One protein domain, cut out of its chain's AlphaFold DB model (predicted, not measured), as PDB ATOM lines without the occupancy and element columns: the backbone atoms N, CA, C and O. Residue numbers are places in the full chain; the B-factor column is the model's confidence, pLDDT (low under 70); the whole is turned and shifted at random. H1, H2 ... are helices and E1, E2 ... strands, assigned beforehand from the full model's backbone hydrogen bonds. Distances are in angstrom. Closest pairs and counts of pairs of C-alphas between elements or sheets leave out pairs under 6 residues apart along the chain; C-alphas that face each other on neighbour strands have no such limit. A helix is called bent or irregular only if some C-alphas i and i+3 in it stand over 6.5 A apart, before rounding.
ATOM      1  N   ILE A   3     -19.979 -50.928  -7.101       41.53
ATOM      2  CA  ILE A   3     -18.612 -51.009  -7.617       41.53
ATOM      3  C   ILE A   3     -17.699 -50.305  -6.618       41.53
ATOM      4  O   ILE A   3     -17.937 -49.150  -6.239       41.53
ATOM      5  N   ALA A   4     -16.651 -50.998  -6.196       47.91
ATOM      6  CA  ALA A   4     -15.544 -50.378  -5.492       47.91
ATOM      7  C   ALA A   4     -14.458 -50.019  -6.501       47.91
ATOM      8  O   ALA A   4     -14.167 -50.791  -7.410       47.91
ATOM      9  N   ILE A   5     -13.895 -48.831  -6.342       52.09
ATOM     10  CA  ILE A   5     -12.783 -48.366  -7.153       52.09
ATOM     11  C   ILE A   5     -11.565 -48.283  -6.231       52.09
ATOM     12  O   ILE A   5     -11.657 -47.620  -5.196       52.09
ATOM     13  N   ALA A   6     -10.493 -49.003  -6.562       48.03
ATOM     14  CA  ALA A   6      -9.337 -49.264  -5.702       48.03
ATOM     15  C   ALA A   6      -8.031 -48.798  -6.362       48.03
ATOM     16  O   ALA A   6      -7.742 -49.203  -7.473       48.03
ATOM     17  N   LYS A   7      -7.200 -48.002  -5.684       40.25
ATOM     18  CA  LYS A   7      -5.841 -47.689  -6.166       40.25
ATOM     19  C   LYS A   7      -4.970 -48.954  -6.092       40.25
ATOM     20  O   LYS A   7      -4.816 -49.494  -4.998       40.25
ATOM     21  N   ALA A   8      -4.459 -49.444  -7.220       41.66
ATOM     22  CA  ALA A   8      -3.618 -50.641  -7.251       41.66
ATOM     23  C   ALA A   8      -2.156 -50.300  -6.891       41.66
ATOM     24  O   ALA A   8      -1.724 -49.171  -7.127       41.66
ATOM     25  N   PRO A   9      -1.390 -51.238  -6.302       41.91
ATOM     26  CA  PRO A   9       0.062 -51.122  -6.229       41.91
ATOM     27  C   PRO A   9       0.692 -51.319  -7.618       41.91
ATOM     28  O   PRO A   9       0.182 -52.075  -8.441       41.91
ATOM     29  N   ASP A  10       1.797 -50.612  -7.818       49.09
ATOM     30  CA  ASP A  10       2.640 -50.528  -9.009       49.09
ATOM     31  C   ASP A  10       2.994 -51.896  -9.627       49.09
ATOM     32  O   ASP A  10       3.699 -52.697  -9.014       49.09
ATOM     33  N   GLU A  11       2.519 -52.162 -10.849       46.12
ATOM     34  CA  GLU A  11       3.170 -53.111 -11.757       46.12
ATOM     35  C   GLU A  11       2.923 -52.676 -13.213       46.12
ATOM     36  O   GLU A  11       1.790 -52.546 -13.682       46.12
ATOM     37  N   THR A  12       4.022 -52.365 -13.900       52.34
ATOM     38  CA  THR A  12       4.101 -51.710 -15.208       52.34
ATOM     39  C   THR A  12       3.531 -52.597 -16.321       52.34
ATOM     40  O   THR A  12       4.198 -53.510 -16.803       52.34
ATOM     41  N   ALA A  13       2.310 -52.313 -16.776       44.00
ATOM     42  CA  ALA A  13       1.773 -52.861 -18.018       44.00
ATOM     43  C   ALA A  13       1.650 -51.737 -19.055       44.00
ATOM     44  O   ALA A  13       0.642 -51.035 -19.119       44.00
ATOM     45  N   ASP A  14       2.703 -51.565 -19.856       44.97
ATOM     46  CA  ASP A  14       2.633 -50.827 -21.118       44.97
ATOM     47  C   ASP A  14       1.646 -51.553 -22.044       44.97
ATOM     48  O   ASP A  14       1.915 -52.650 -22.533       44.97
ATOM     49  N   ILE A  15       0.469 -50.962 -22.231       51.69
ATOM     50  CA  ILE A  15      -0.537 -51.412 -23.196       51.69
ATOM     51  C   ILE A  15      -0.701 -50.349 -24.276       51.69
ATOM     52  O   ILE A  15      -1.735 -49.698 -24.402       51.69
ATOM     53  N   THR A  16       0.348 -50.169 -25.076       56.47
ATOM     54  CA  THR A  16       0.256 -49.378 -26.302       56.47
ATOM     55  C   THR A  16      -0.311 -50.227 -27.453       56.47
ATOM     56  O   THR A  16       0.306 -51.195 -27.890       56.47
ATOM     57  N   SER A  17      -1.437 -49.750 -28.004       58.69
ATOM     58  CA  SER A  17      -1.936 -49.906 -29.389       58.69
ATOM     59  C   SER A  17      -3.074 -50.900 -29.677       58.69
ATOM     60  O   SER A  17      -2.936 -52.112 -29.515       58.69
ATOM     61  N   GLY A  18      -4.179 -50.367 -30.229       35.44
ATOM     62  CA  GLY A  18      -5.292 -51.153 -30.776       35.44
ATOM     63  C   GLY A  18      -6.513 -50.367 -31.294       35.44
ATOM     64  O   GLY A  18      -7.610 -50.625 -30.830       35.44
ATOM     65  N   ASN A  19      -6.323 -49.432 -32.236       43.22
ATOM     66  CA  ASN A  19      -7.255 -49.042 -33.322       43.22
ATOM     67  C   ASN A  19      -8.778 -48.867 -33.043       43.22
ATOM     68  O   ASN A  19      -9.570 -49.624 -33.597       43.22
ATOM     69  N   ASP A  20      -9.190 -47.818 -32.320       42.97
ATOM     70  CA  ASP A  20     -10.591 -47.363 -32.159       42.97
ATOM     71  C   ASP A  20     -10.601 -45.866 -31.737       42.97
ATOM     72  O   ASP A  20      -9.530 -45.379 -31.363       42.97
ATOM     73  N   PRO A  21     -11.707 -45.087 -31.880       53.31
ATOM     74  CA  PRO A  21     -11.707 -43.610 -31.814       53.31
ATOM     75  C   PRO A  21     -10.959 -43.082 -30.592       53.31
ATOM     76  O   PRO A  21     -11.018 -43.733 -29.559       53.31
ATOM     77  N   ASP A  22     -10.305 -41.920 -30.736       70.69
ATOM     78  CA  ASP A  22      -9.437 -41.203 -29.775       70.69
ATOM     79  C   ASP A  22     -10.105 -40.996 -28.393       70.69
ATOM     80  O   ASP A  22     -10.525 -39.908 -28.000       70.69
ATOM     81  N   LEU A  23     -10.317 -42.099 -27.683       79.06
ATOM     82  CA  LEU A  23     -11.010 -42.206 -26.418       79.06
ATOM     83  C   LEU A  23     -10.007 -42.761 -25.408       79.06
ATOM     84  O   LEU A  23      -9.348 -43.767 -25.678       79.06
ATOM     85  N   PRO A  24      -9.899 -42.139 -24.229       84.44
ATOM     86  CA  PRO A  24      -8.945 -42.562 -23.216       84.44
ATOM     87  C   PRO A  24      -9.260 -43.981 -22.721       84.44
ATOM     88  O   PRO A  24     -10.424 -44.346 -22.524       84.44
ATOM     89  N   ALA A  25      -8.220 -44.777 -22.461       86.00
ATOM     90  CA  ALA A  25      -8.371 -46.170 -22.040       86.00
ATOM     91  C   ALA A  25      -9.152 -46.307 -20.720       86.00
ATOM     92  O   ALA A  25      -9.926 -47.251 -20.554       86.00
ATOM     93  N   SER A  26      -9.056 -45.321 -19.822       88.38
ATOM     94  CA  SER A  26      -9.841 -45.284 -18.584       88.38
ATOM     95  C   SER A  26     -11.356 -45.238 -18.824       88.38
ATOM     96  O   SER A  26     -12.119 -45.901 -18.112       88.38
ATOM     97  N   LEU A  27     -11.805 -44.537 -19.872       90.00
ATOM     98  CA  LEU A  27     -13.207 -44.548 -20.287       90.00
ATOM     99  C   LEU A  27     -13.600 -45.926 -20.819       90.00
ATOM    100  O   LEU A  27     -14.629 -46.462 -20.414       90.00
ATOM    101  N   LEU A  28     -12.781 -46.531 -21.678       90.06
ATOM    102  CA  LEU A  28     -13.058 -47.861 -22.230       90.06
ATOM    103  C   LEU A  28     -13.176 -48.923 -21.126       90.06
ATOM    104  O   LEU A  28     -14.128 -49.710 -21.127       90.06
ATOM    105  N   SER A  29     -12.283 -48.884 -20.135       90.94
ATOM    106  CA  SER A  29     -12.351 -49.707 -18.922       90.94
ATOM    107  C   SER A  29     -13.684 -49.531 -18.187       90.94
ATOM    108  O   SER A  29     -14.341 -50.514 -17.833       90.94
ATOM    109  N   PHE A  30     -14.144 -48.292 -17.999       92.31
ATOM    110  CA  PHE A  30     -15.444 -48.024 -17.383       92.31
ATOM    111  C   PHE A  30     -16.619 -48.582 -18.196       92.31
ATOM    112  O   PHE A  30     -17.514 -49.214 -17.628       92.31
ATOM    113  N   ILE A  31     -16.612 -48.400 -19.519       92.38
ATOM    114  CA  ILE A  31     -17.652 -48.932 -20.410       92.38
ATOM    115  C   ILE A  31     -17.725 -50.456 -20.311       92.38
ATOM    116  O   ILE A  31     -18.822 -51.013 -20.260       92.38
ATOM    117  N   LEU A  32     -16.580 -51.138 -20.245       92.00
ATOM    118  CA  LEU A  32     -16.533 -52.588 -20.078       92.00
ATOM    119  C   LEU A  32     -17.194 -53.027 -18.763       92.00
ATOM    120  O   LEU A  32     -18.002 -53.958 -18.762       92.00
ATOM    121  N   VAL A  33     -16.920 -52.324 -17.660       92.50
ATOM    122  CA  VAL A  33     -17.551 -52.600 -16.360       92.50
ATOM    123  C   VAL A  33     -19.057 -52.341 -16.396       92.50
ATOM    124  O   VAL A  33     -19.831 -53.172 -15.923       92.50
ATOM    125  N   ALA A  34     -19.500 -51.226 -16.981       92.38
ATOM    126  CA  ALA A  34     -20.925 -50.919 -17.112       92.38
ATOM    127  C   ALA A  34     -21.663 -51.991 -17.932       92.38
ATOM    128  O   ALA A  34     -22.704 -52.489 -17.497       92.38
ATOM    129  N   LYS A  35     -21.072 -52.424 -19.055       91.50
ATOM    130  CA  LYS A  35     -21.587 -53.526 -19.882       91.50
ATOM    131  C   LYS A  35     -21.678 -54.834 -19.098       91.50
ATOM    132  O   LYS A  35     -22.699 -55.508 -19.182       91.50
ATOM    133  N   PHE A  36     -20.661 -55.168 -18.300       90.56
ATOM    134  CA  PHE A  36     -20.679 -56.362 -17.450       90.56
ATOM    135  C   PHE A  36     -21.826 -56.336 -16.428       90.56
ATOM    136  O   PHE A  36     -22.429 -57.364 -16.135       90.56
ATOM    137  N   LEU A  37     -22.170 -55.156 -15.911       89.75
ATOM    138  CA  LEU A  37     -23.307 -54.967 -15.005       89.75
ATOM    139  C   LEU A  37     -24.666 -54.899 -15.719       89.75
ATOM    140  O   LEU A  37     -25.686 -54.716 -15.056       89.75
ATOM    141  N   GLY A  38     -24.697 -55.023 -17.050       91.12
ATOM    142  CA  GLY A  38     -25.915 -54.914 -17.853       91.12
ATOM    143  C   GLY A  38     -26.449 -53.485 -17.975       91.12
ATOM    144  O   GLY A  38     -27.626 -53.295 -18.273       91.12
ATOM    145  N   VAL A  39     -25.609 -52.475 -17.728       92.94
ATOM    146  CA  VAL A  39     -25.988 -51.061 -17.811       92.94
ATOM    147  C   VAL A  39     -25.526 -50.490 -19.153       92.94
ATOM    148  O   VAL A  39     -24.334 -50.563 -19.464       92.94
ATOM    149  N   PRO A  40     -26.428 -49.904 -19.961       88.56
ATOM    150  CA  PRO A  40     -26.043 -49.277 -21.216       88.56
ATOM    151  C   PRO A  40     -25.191 -48.036 -20.932       88.56
ATOM    152  O   PRO A  40     -25.629 -47.105 -20.255       88.56
ATOM    153  N   ALA A  41     -23.968 -48.030 -21.455       89.56
ATOM    154  CA  ALA A  41     -23.047 -46.907 -21.379       89.56
ATOM    155  C   ALA A  41     -22.489 -46.633 -22.778       89.56
ATOM    156  O   ALA A  41     -21.922 -47.532 -23.405       89.56
ATOM    157  N   ASP A  42     -22.674 -45.406 -23.259       89.00
ATOM    158  CA  ASP A  42     -22.211 -44.965 -24.573       89.00
ATOM    159  C   ASP A  42     -20.958 -44.097 -24.420       89.00
ATOM    160  O   ASP A  42     -20.993 -43.039 -23.787       89.00
ATOM    161  N   ALA A  43     -19.839 -44.571 -24.969       87.06
ATOM    162  CA  ALA A  43     -18.544 -43.919 -24.807       87.06
ATOM    163  C   ALA A  43     -18.496 -42.547 -25.494       87.06
ATOM    164  O   ALA A  43     -17.944 -41.606 -24.930       87.06
ATOM    165  N   GLY A  44     -19.109 -42.415 -26.675       86.06
ATOM    166  CA  GLY A  44     -19.139 -41.158 -27.420       86.06
ATOM    167  C   GLY A  44     -19.957 -40.094 -26.692       86.06
ATOM    168  O   GLY A  44     -19.512 -38.957 -26.550       86.06
ATOM    169  N   GLN A  45     -21.114 -40.477 -26.149       86.94
ATOM    170  CA  GLN A  45     -21.967 -39.572 -25.386       86.94
ATOM    171  C   GLN A  45     -21.315 -39.121 -24.074       86.94
ATOM    172  O   GLN A  45     -21.437 -37.953 -23.707       86.94
ATOM    173  N   ILE A  46     -20.625 -40.029 -23.375       89.62
ATOM    174  CA  ILE A  46     -19.897 -39.709 -22.141       89.62
ATOM    175  C   ILE A  46     -18.709 -38.788 -22.445       89.62
ATOM    176  O   ILE A  46     -18.540 -37.786 -21.755       89.62
ATOM    177  N   ALA A  47     -17.945 -39.074 -23.503       86.19
ATOM    178  CA  ALA A  47     -16.842 -38.227 -23.949       86.19
ATOM    179  C   ALA A  47     -17.293 -36.818 -24.330       86.19
ATOM    180  O   ALA A  47     -16.661 -35.836 -23.944       86.19
ATOM    181  N   HIS A  48     -18.416 -36.717 -25.037       84.00
ATOM    182  CA  HIS A  48     -18.988 -35.433 -25.414       84.00
ATOM    183  C   HIS A  48     -19.479 -34.629 -24.200       84.00
ATOM    184  O   HIS A  48     -19.226 -33.431 -24.119       84.00
ATOM    185  N   ASP A  49     -20.143 -35.280 -23.238       84.94
ATOM    186  CA  ASP A  49     -20.650 -34.632 -22.019       84.94
ATOM    187  C   ASP A  49     -19.523 -34.205 -21.055       84.94
ATOM    188  O   ASP A  49     -19.667 -33.205 -20.354       84.94
ATOM    189  N   HIS A  50     -18.379 -34.903 -21.064       82.56
ATOM    190  CA  HIS A  50     -17.199 -34.536 -20.275       82.56
ATOM    191  C   HIS A  50     -16.540 -33.226 -20.741       82.56
ATOM    192  O   HIS A  50     -15.922 -32.530 -19.941       82.56
ATOM    193  N   GLY A  51     -16.675 -32.859 -22.019       70.38
ATOM    194  CA  GLY A  51     -16.222 -31.566 -22.550       70.38
ATOM    195  C   GLY A  51     -14.710 -31.420 -22.788       70.38
ATOM    196  O   GLY A  51     -14.319 -30.495 -23.496       70.38
ATOM    197  N   SER A  52     -13.879 -32.341 -22.286       68.50
ATOM    198  CA  SER A  52     -12.438 -32.426 -22.582       68.50
ATOM    199  C   SER A  52     -12.125 -33.671 -23.430       68.50
ATOM    200  O   SER A  52     -11.873 -34.743 -22.868       68.50
ATOM    201  N   PRO A  53     -12.163 -33.580 -24.774       58.81
ATOM    202  CA  PRO A  53     -11.733 -34.676 -25.638       58.81
ATOM    203  C   PRO A  53     -10.228 -34.929 -25.456       58.81
ATOM    204  O   PRO A  53      -9.426 -34.004 -25.559       58.81
ATOM    205  N   GLY A  54      -9.852 -36.176 -25.166       61.34
ATOM    206  CA  GLY A  54      -8.455 -36.602 -24.994       61.34
ATOM    207  C   GLY A  54      -7.888 -36.482 -23.573       61.34
ATOM    208  O   GLY A  54      -6.778 -36.948 -23.324       61.34
ATOM    209  N   GLU A  55      -8.629 -35.911 -22.618       70.44
ATOM    210  CA  GLU A  55      -8.205 -35.897 -21.213       70.44
ATOM    211  C   GLU A  55      -8.519 -37.241 -20.540       70.44
ATOM    212  O   GLU A  55      -9.571 -37.847 -20.770       70.44
ATOM    213  N   ARG A  56      -7.587 -37.739 -19.719       77.19
ATOM    214  CA  ARG A  56      -7.776 -38.991 -18.975       77.19
ATOM    215  C   ARG A  56      -8.887 -38.812 -17.945       77.19
ATOM    216  O   ARG A  56      -8.899 -37.828 -17.216       77.19
ATOM    217  N   TYR A  57      -9.771 -39.799 -17.834       85.88
ATOM    218  CA  TYR A  57     -10.751 -39.828 -16.750       85.88
ATOM    219  C   TYR A  57     -10.098 -40.327 -15.471       85.88
ATOM    220  O   TYR A  57      -9.626 -41.468 -15.441       85.88
ATOM    221  N   GLN A  58     -10.145 -39.512 -14.419       87.25
ATOM    222  CA  GLN A  58      -9.782 -39.959 -13.082       87.25
ATOM    223  C   GLN A  58     -10.923 -40.786 -12.483       87.25
ATOM    224  O   GLN A  58     -12.075 -40.759 -12.935       87.25
ATOM    225  N   LEU A  59     -10.619 -41.527 -11.420       88.62
ATOM    226  CA  LEU A  59     -11.606 -42.366 -10.742       88.62
ATOM    227  C   LEU A  59     -12.823 -41.582 -10.239       88.62
ATOM    228  O   LEU A  59     -13.947 -42.097 -10.262       88.62
ATOM    229  N   GLU A  60     -12.622 -40.340  -9.806       89.75
ATOM    230  CA  GLU A  60     -13.692 -39.450  -9.362       89.75
ATOM    231  C   GLU A  60     -14.661 -39.093 -10.496       89.75
ATOM    232  O   GLU A  60     -15.882 -39.106 -10.285       89.75
ATOM    233  N   ASP A  61     -14.139 -38.835 -11.696       90.38
ATOM    234  CA  ASP A  61     -14.934 -38.531 -12.888       90.38
ATOM    235  C   ASP A  61     -15.773 -39.748 -13.274       90.38
ATOM    236  O   ASP A  61     -16.999 -39.662 -13.411       90.38
ATOM    237  N   LEU A  62     -15.141 -40.924 -13.320       90.94
ATOM    238  CA  LEU A  62     -15.813 -42.195 -13.594       90.94
ATOM    239  C   LEU A  62     -16.881 -42.513 -12.539       90.94
ATOM    240  O   LEU A  62     -17.979 -42.960 -12.877       90.94
ATOM    241  N   ALA A  63     -16.626 -42.229 -11.259       91.94
ATOM    242  CA  ALA A  63     -17.611 -42.415 -10.195       91.94
ATOM    243  C   ALA A  63     -18.809 -41.460 -10.327       91.94
ATOM    244  O   ALA A  63     -19.945 -41.839 -10.007       91.94
ATOM    245  N   ARG A  64     -18.587 -40.229 -10.802       91.19
ATOM    246  CA  ARG A  64     -19.659 -39.270 -11.102       91.19
ATOM    247  C   ARG A  64     -20.500 -39.746 -12.287       91.19
ATOM    248  O   ARG A  64     -21.730 -39.717 -12.198       91.19
ATOM    249  N   ILE A  65     -19.865 -40.234 -13.351       92.25
ATOM    250  CA  ILE A  65     -20.543 -40.795 -14.531       92.25
ATOM    251  C   ILE A  65     -21.366 -42.028 -14.138       92.25
ATOM    252  O   ILE A  65     -22.556 -42.100 -14.443       92.25
ATOM    253  N   ALA A  66     -20.791 -42.942 -13.353       92.12
ATOM    254  CA  ALA A  66     -21.481 -44.114 -12.817       92.12
ATOM    255  C   ALA A  66     -22.779 -43.746 -12.086       92.12
ATOM    256  O   ALA A  66     -23.827 -44.347 -12.323       92.12
ATOM    257  N   ARG A  67     -22.733 -42.707 -11.241       91.62
ATOM    258  CA  ARG A  67     -23.907 -42.225 -10.504       91.62
ATOM    259  C   ARG A  67     -25.022 -41.765 -11.450       91.62
ATOM    260  O   ARG A  67     -26.186 -42.056 -11.184       91.62
ATOM    261  N   ARG A  68     -24.680 -41.096 -12.558       91.25
ATOM    262  CA  ARG A  68     -25.646 -40.669 -13.593       91.25
ATOM    263  C   ARG A  68     -26.264 -41.867 -14.313       91.25
ATOM    264  O   ARG A  68     -27.463 -41.865 -14.571       91.25
ATOM    265  N   LEU A  69     -25.482 -42.926 -14.523       90.12
ATOM    266  CA  LEU A  69     -25.942 -44.211 -15.064       90.12
ATOM    267  C   LEU A  69     -26.647 -45.107 -14.025       90.12
ATOM    268  O   LEU A  69     -26.939 -46.265 -14.308       90.12
ATOM    269  N   LYS A  70     -26.938 -44.588 -12.821       89.69
ATOM    270  CA  LYS A  70     -27.572 -45.314 -11.701       89.69
ATOM    271  C   LYS A  70     -26.766 -46.519 -11.193       89.69
ATOM    272  O   LYS A  70     -27.302 -47.403 -10.527       89.69
ATOM    273  N   ILE A  71     -25.461 -46.519 -11.444       91.38
ATOM    274  CA  ILE A  71     -24.500 -47.460 -10.879       91.38
ATOM    275  C   ILE A  71     -24.007 -46.896  -9.543       91.38
ATOM    276  O   ILE A  71     -23.603 -45.733  -9.442       91.38
ATOM    277  N   VAL A  72     -24.007 -47.714  -8.488       87.94
ATOM    278  CA  VAL A  72     -23.430 -47.296  -7.205       87.94
ATOM    279  C   VAL A  72     -21.916 -47.454  -7.299       87.94
ATOM    280  O   VAL A  72     -21.410 -48.560  -7.183       87.94
ATOM    281  N   ALA A  73     -21.187 -46.360  -7.502       89.50
ATOM    282  CA  ALA A  73     -19.723 -46.357  -7.501       89.50
ATOM    283  C   ALA A  73     -19.168 -45.592  -6.297       89.50
ATOM    284  O   ALA A  73     -19.636 -44.491  -5.969       89.50
ATOM    285  N   LYS A  74     -18.158 -46.175  -5.643       88.00
ATOM    286  CA  LYS A  74     -17.432 -45.540  -4.542       88.00
ATOM    287  C   LYS A  74     -15.925 -45.714  -4.714       88.00
ATOM    288  O   LYS A  74     -15.434 -46.841  -4.730       88.00
ATOM    289  N   VAL A  75     -15.217 -44.587  -4.765       89.25
ATOM    290  CA  VAL A  75     -13.752 -44.539  -4.729       89.25
ATOM    291  C   VAL A  75     -13.280 -44.760  -3.300       89.25
ATOM    292  O   VAL A  75     -13.789 -44.129  -2.366       89.25
ATOM    293  N   LYS A  76     -12.359 -45.704  -3.114       86.88
ATOM    294  CA  LYS A  76     -11.694 -45.950  -1.836       86.88
ATOM    295  C   LYS A  76     -10.237 -46.344  -2.072       86.88
ATOM    296  O   LYS A  76      -9.967 -47.155  -2.952       86.88
ATOM    297  N   PRO A  77      -9.302 -45.883  -1.230       82.94
ATOM    298  CA  PRO A  77      -7.991 -46.505  -1.188       82.94
ATOM    299  C   PRO A  77      -8.157 -47.962  -0.739       82.94
ATOM    300  O   PRO A  77      -8.886 -48.245   0.219       82.94
ATOM    301  N   ALA A  78      -7.500 -48.885  -1.429       80.19
ATOM    302  CA  ALA A  78      -7.442 -50.280  -1.029       80.19
ATOM    303  C   ALA A  78      -5.976 -50.696  -0.987       80.19
ATOM    304  O   ALA A  78      -5.267 -50.575  -1.978       80.19
ATOM    305  N   ALA A  79      -5.518 -51.164   0.171       82.00
ATOM    306  CA  ALA A  79      -4.209 -51.793   0.266       82.00
ATOM    307  C   ALA A  79      -4.219 -53.111  -0.518       82.00
ATOM    308  O   ALA A  79      -5.249 -53.791  -0.562       82.00
ATOM    309  N   THR A  80      -3.069 -53.504  -1.064       78.19
ATOM    310  CA  THR A  80      -2.858 -54.772  -1.787       78.19
ATOM    311  C   THR A  80      -3.424 -55.969  -1.032       78.19
ATOM    312  O   THR A  80      -4.102 -56.822  -1.596       78.19
ATOM    313  N   GLU A  81      -3.236 -55.996   0.285       80.25
ATOM    314  CA  GLU A  81      -3.727 -57.073   1.143       80.25
ATOM    315  C   GLU A  81      -5.254 -57.105   1.241       80.25
ATOM    316  O   GLU A  81      -5.819 -58.156   1.508       80.25
ATOM    317  N   ALA A  82      -5.945 -55.984   1.026       82.62
ATOM    318  CA  ALA A  82      -7.398 -55.863   1.108       82.62
ATOM    319  C   ALA A  82      -8.098 -55.954  -0.259       82.62
ATOM    320  O   ALA A  82      -9.329 -56.017  -0.293       82.62
ATOM    321  N   LEU A  83      -7.345 -55.999  -1.367       82.00
ATOM    322  CA  LEU A  83      -7.886 -56.048  -2.731       82.00
ATOM    323  C   LEU A  83      -8.867 -57.214  -2.921       82.00
ATOM    324  O   LEU A  83      -9.926 -57.042  -3.508       82.00
ATOM    325  N   HIS A  84      -8.598 -58.374  -2.320       82.75
ATOM    326  CA  HIS A  84      -9.489 -59.539  -2.378       82.75
ATOM    327  C   HIS A  84     -10.889 -59.319  -1.768       82.75
ATOM    328  O   HIS A  84     -11.792 -60.115  -2.006       82.75
ATOM    329  N   LYS A  85     -11.079 -58.272  -0.953       84.88
ATOM    330  CA  LYS A  85     -12.375 -57.912  -0.344       84.88
ATOM    331  C   LYS A  85     -13.169 -56.926  -1.199       84.88
ATOM    332  O   LYS A  85     -14.293 -56.569  -0.843       84.88
ATOM    333  N   VAL A  86     -12.576 -56.432  -2.282       86.75
ATOM    334  CA  VAL A  86     -13.199 -55.482  -3.200       86.75
ATOM    335  C   VAL A  86     -14.267 -56.229  -4.014       86.75
ATOM    336  O   VAL A  86     -13.965 -57.279  -4.580       86.75
ATOM    337  N   PRO A  87     -15.518 -55.736  -4.078       84.38
ATOM    338  CA  PRO A  87     -16.532 -56.318  -4.950       84.38
ATOM    339  C   PRO A  87     -16.107 -56.194  -6.416       84.38
ATOM    340  O   PRO A  87     -15.774 -55.099  -6.868       84.38
ATOM    341  N   LEU A  88     -16.142 -57.312  -7.142       88.50
ATOM    342  CA  LEU A  88     -15.784 -57.390  -8.558       88.50
ATOM    343  C   LEU A  88     -17.050 -57.435  -9.437       88.50
ATOM    344  O   LEU A  88     -18.050 -58.029  -9.019       88.50
ATOM    345  N   PRO A  89     -17.032 -56.838 -10.643       89.88
ATOM    346  CA  PRO A  89     -15.911 -56.113 -11.250       89.88
ATOM    347  C   PRO A  89     -15.641 -54.754 -10.582       89.88
ATOM    348  O   PRO A  89     -16.565 -54.083 -10.121       89.88
ATOM    349  N   ALA A  90     -14.371 -54.351 -10.558       90.19
ATOM    350  CA  ALA A  90     -13.901 -53.089  -9.989       90.19
ATOM    351  C   ALA A  90     -13.030 -52.321 -10.988       90.19
ATOM    352  O   ALA A  90     -12.463 -52.912 -11.903       90.19
ATOM    353  N   LEU A  91     -12.913 -51.009 -10.797       91.12
ATOM    354  CA  LEU A  91     -11.916 -50.201 -11.499       91.12
ATOM    355  C   LEU A  91     -10.748 -49.911 -10.566       91.12
ATOM    356  O   LEU A  91     -10.949 -49.703  -9.369       91.12
ATOM    357  N   ALA A  92      -9.546 -49.874 -11.117       88.88
ATOM    358  CA  ALA A  92      -8.364 -49.477 -10.385       88.88
ATOM    359  C   ALA A  92      -7.565 -48.436 -11.143       88.88
ATOM    360  O   ALA A  92      -7.437 -48.532 -12.356       88.88
ATOM    361  N   GLU A  93      -7.041 -47.454 -10.421       86.94
ATOM    362  CA  GLU A  93      -6.112 -46.475 -10.981       86.94
ATOM    363  C   GLU A  93      -4.682 -46.975 -10.814       86.94
ATOM    364  O   GLU A  93      -4.312 -47.466  -9.739       86.94
ATOM    365  N   LEU A  94      -3.919 -46.854 -11.896       83.06
ATOM    366  CA  LEU A  94      -2.492 -47.116 -11.977       83.06
ATOM    367  C   LEU A  94      -1.694 -45.832 -11.740       83.06
ATOM    368  O   LEU A  94      -2.188 -44.714 -11.921       83.06
ATOM    369  N   GLU A  95      -0.415 -45.986 -11.401       72.94
ATOM    370  CA  GLU A  95       0.510 -44.857 -11.417       72.94
ATOM    371  C   GLU A  95       0.603 -44.292 -12.844       72.94
ATOM    372  O   GLU A  95       0.861 -45.013 -13.802       72.94
ATOM    373  N   GLY A  96       0.307 -42.999 -12.996       70.75
ATOM    374  CA  GLY A  96       0.142 -42.347 -14.302       70.75
ATOM    375  C   GLY A  96      -1.297 -41.933 -14.635       70.75
ATOM    376  O   GLY A  96      -1.503 -41.233 -15.626       70.75
ATOM    377  N   GLY A  97      -2.276 -42.290 -13.793       75.06
ATOM    378  CA  GLY A  97      -3.671 -41.845 -13.925       75.06
ATOM    379  C   GLY A  97      -4.491 -42.637 -14.948       75.06
ATOM    380  O   GLY A  97      -5.580 -42.216 -15.331       75.06
ATOM    381  N   GLU A  98      -3.970 -43.774 -15.408       81.12
ATOM    382  CA  GLU A  98      -4.709 -44.733 -16.230       81.12
ATOM    383  C   GLU A  98      -5.606 -45.613 -15.351       81.12
ATOM    384  O   GLU A  98      -5.248 -45.933 -14.215       81.12
ATOM    385  N   ALA A  99      -6.760 -46.042 -15.875       85.44
ATOM    386  CA  ALA A  99      -7.684 -46.909 -15.145       85.44
ATOM    387  C   ALA A  99      -7.858 -48.274 -15.820       85.44
ATOM    388  O   ALA A  99      -8.148 -48.366 -17.015       85.44
ATOM    389  N   VAL A 100      -7.761 -49.337 -15.024       87.69
ATOM    390  CA  VAL A 100      -7.881 -50.736 -15.449       87.69
ATOM    391  C   VAL A 100      -9.060 -51.436 -14.786       87.69
ATOM    392  O   VAL A 100      -9.541 -51.028 -13.727       87.69
ATOM    393  N   VAL A 101      -9.529 -52.520 -15.405       89.94
ATOM    394  CA  VAL A 101     -10.619 -53.348 -14.876       89.94
ATOM    395  C   VAL A 101     -10.065 -54.530 -14.086       89.94
ATOM    396  O   VAL A 101      -9.322 -55.354 -14.609       89.94
ATOM    397  N   LEU A 102     -10.509 -54.667 -12.840       88.56
ATOM    398  CA  LEU A 102     -10.290 -55.844 -12.009       88.56
ATOM    399  C   LEU A 102     -11.498 -56.781 -12.134       88.56
ATOM    400  O   LEU A 102     -12.601 -56.450 -11.696       88.56
ATOM    401  N   LEU A 103     -11.289 -57.963 -12.721       87.69
ATOM    402  CA  LEU A 103     -12.326 -58.996 -12.886       87.69
ATOM    403  C   LEU A 103     -12.173 -60.160 -11.908       87.69
ATOM    404  O   LEU A 103     -13.163 -60.715 -11.437       87.69
TER     405      LEU A 103
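AT A GLANCE: This is residues 3 to 103 of the 118 residues of an uncharacterized protein of Bradyrhizobium diazoefficiens (UniProt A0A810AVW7). A small, strongly twisted sheet of four strands has two helices, H1 and H3, packed over one face, while H2 lies beyond them off the sheet and the short H4 sits at the other end of the long axis, only grazing the sheet. A long loop, residues 8 to 24, arcs round the outside from E1 to H1. The printed part has 101 residues, with four named helices and four named strands in the order E1 H1 H2 H3 E2 H4 E3 E4; the sheet runs E2 E1 E3 E4, mixed, and the class is mixed, helices and strands. It is compact, with a radius of gyration of the C-alphas of 13.0 A and spans of 37 by 31 by 20 A.

HOW THE PARTS SIT: Start at E1, residues 3 to 7, an inner strand. Beside it look for E2, residues 72 to 76, parallel at 20 degrees, with N 3 and O 72 2.8 A apart. E3, residues 90 to 93, is its other neighbour, parallel at 25 degrees, with N 6 and O 91 at 2.9 A. E4, residues 99 to 102, forms a hairpin with E3, antiparallel at 145 degrees, with N 100 and O 92 at 2.8 A. H1, residues 25 to 36, is on the sheet at a height of 8.6 A, over E4 and only just over E3, where 3 of its C-alphas fall; the C-alphas of Ser 26 and Ala 99, its closest to E4, are 4.4 A apart. H3, residues 59 to 68, is on the same face at a height of 7.8 A, over E1, and runs along the strands at 2 degrees to E1 on the local plane. E1, H1, H2 (residues 43 to 50), H3 and E2 make a strand-helix-strand unit, two parallel neighbour strands with helices between. H2 only just touches H1, with 3 pairs of C-alphas within 8 A, the closest being Ile 31 and Ala 43 at 6.7 A. H4, residues 80 to 85, only grazes the sheet; E2, H4 and E3 form a split unit, with E1 between its strands and a right-handed crossover. Every O i to N i+4 pair is within hydrogen-bond range in H1, H2 and H3; H4 has 0 of 2, with 2 of 3 O i to N i+3 pairs.

IN THESE COORDINATES: Find C-alpha 3 at (-18.612, -51.009, -7.617); E1 runs 13.3 A from there. H1 starts at C-alpha 25, (-8.371, -46.170, -22.040), and spans 16.6 A; H3 spans 14.4 A and E2 13.0 A. H4 is irregular, with C-alphas 81 and 84 at 7.2 A. E4 ends at C-alpha 102, (-10.290, -55.844, -12.009).

THE WHOLE: The C-alphas of His 48 and Glu 81, the two farthest apart, are 37.5 A apart. The printed part has no cut. The link from E1 to H1, 17 residues, is long. Mean pLDDT of the printed part is 78.3; residues 3 to 21 and 52 to 54 are under 70.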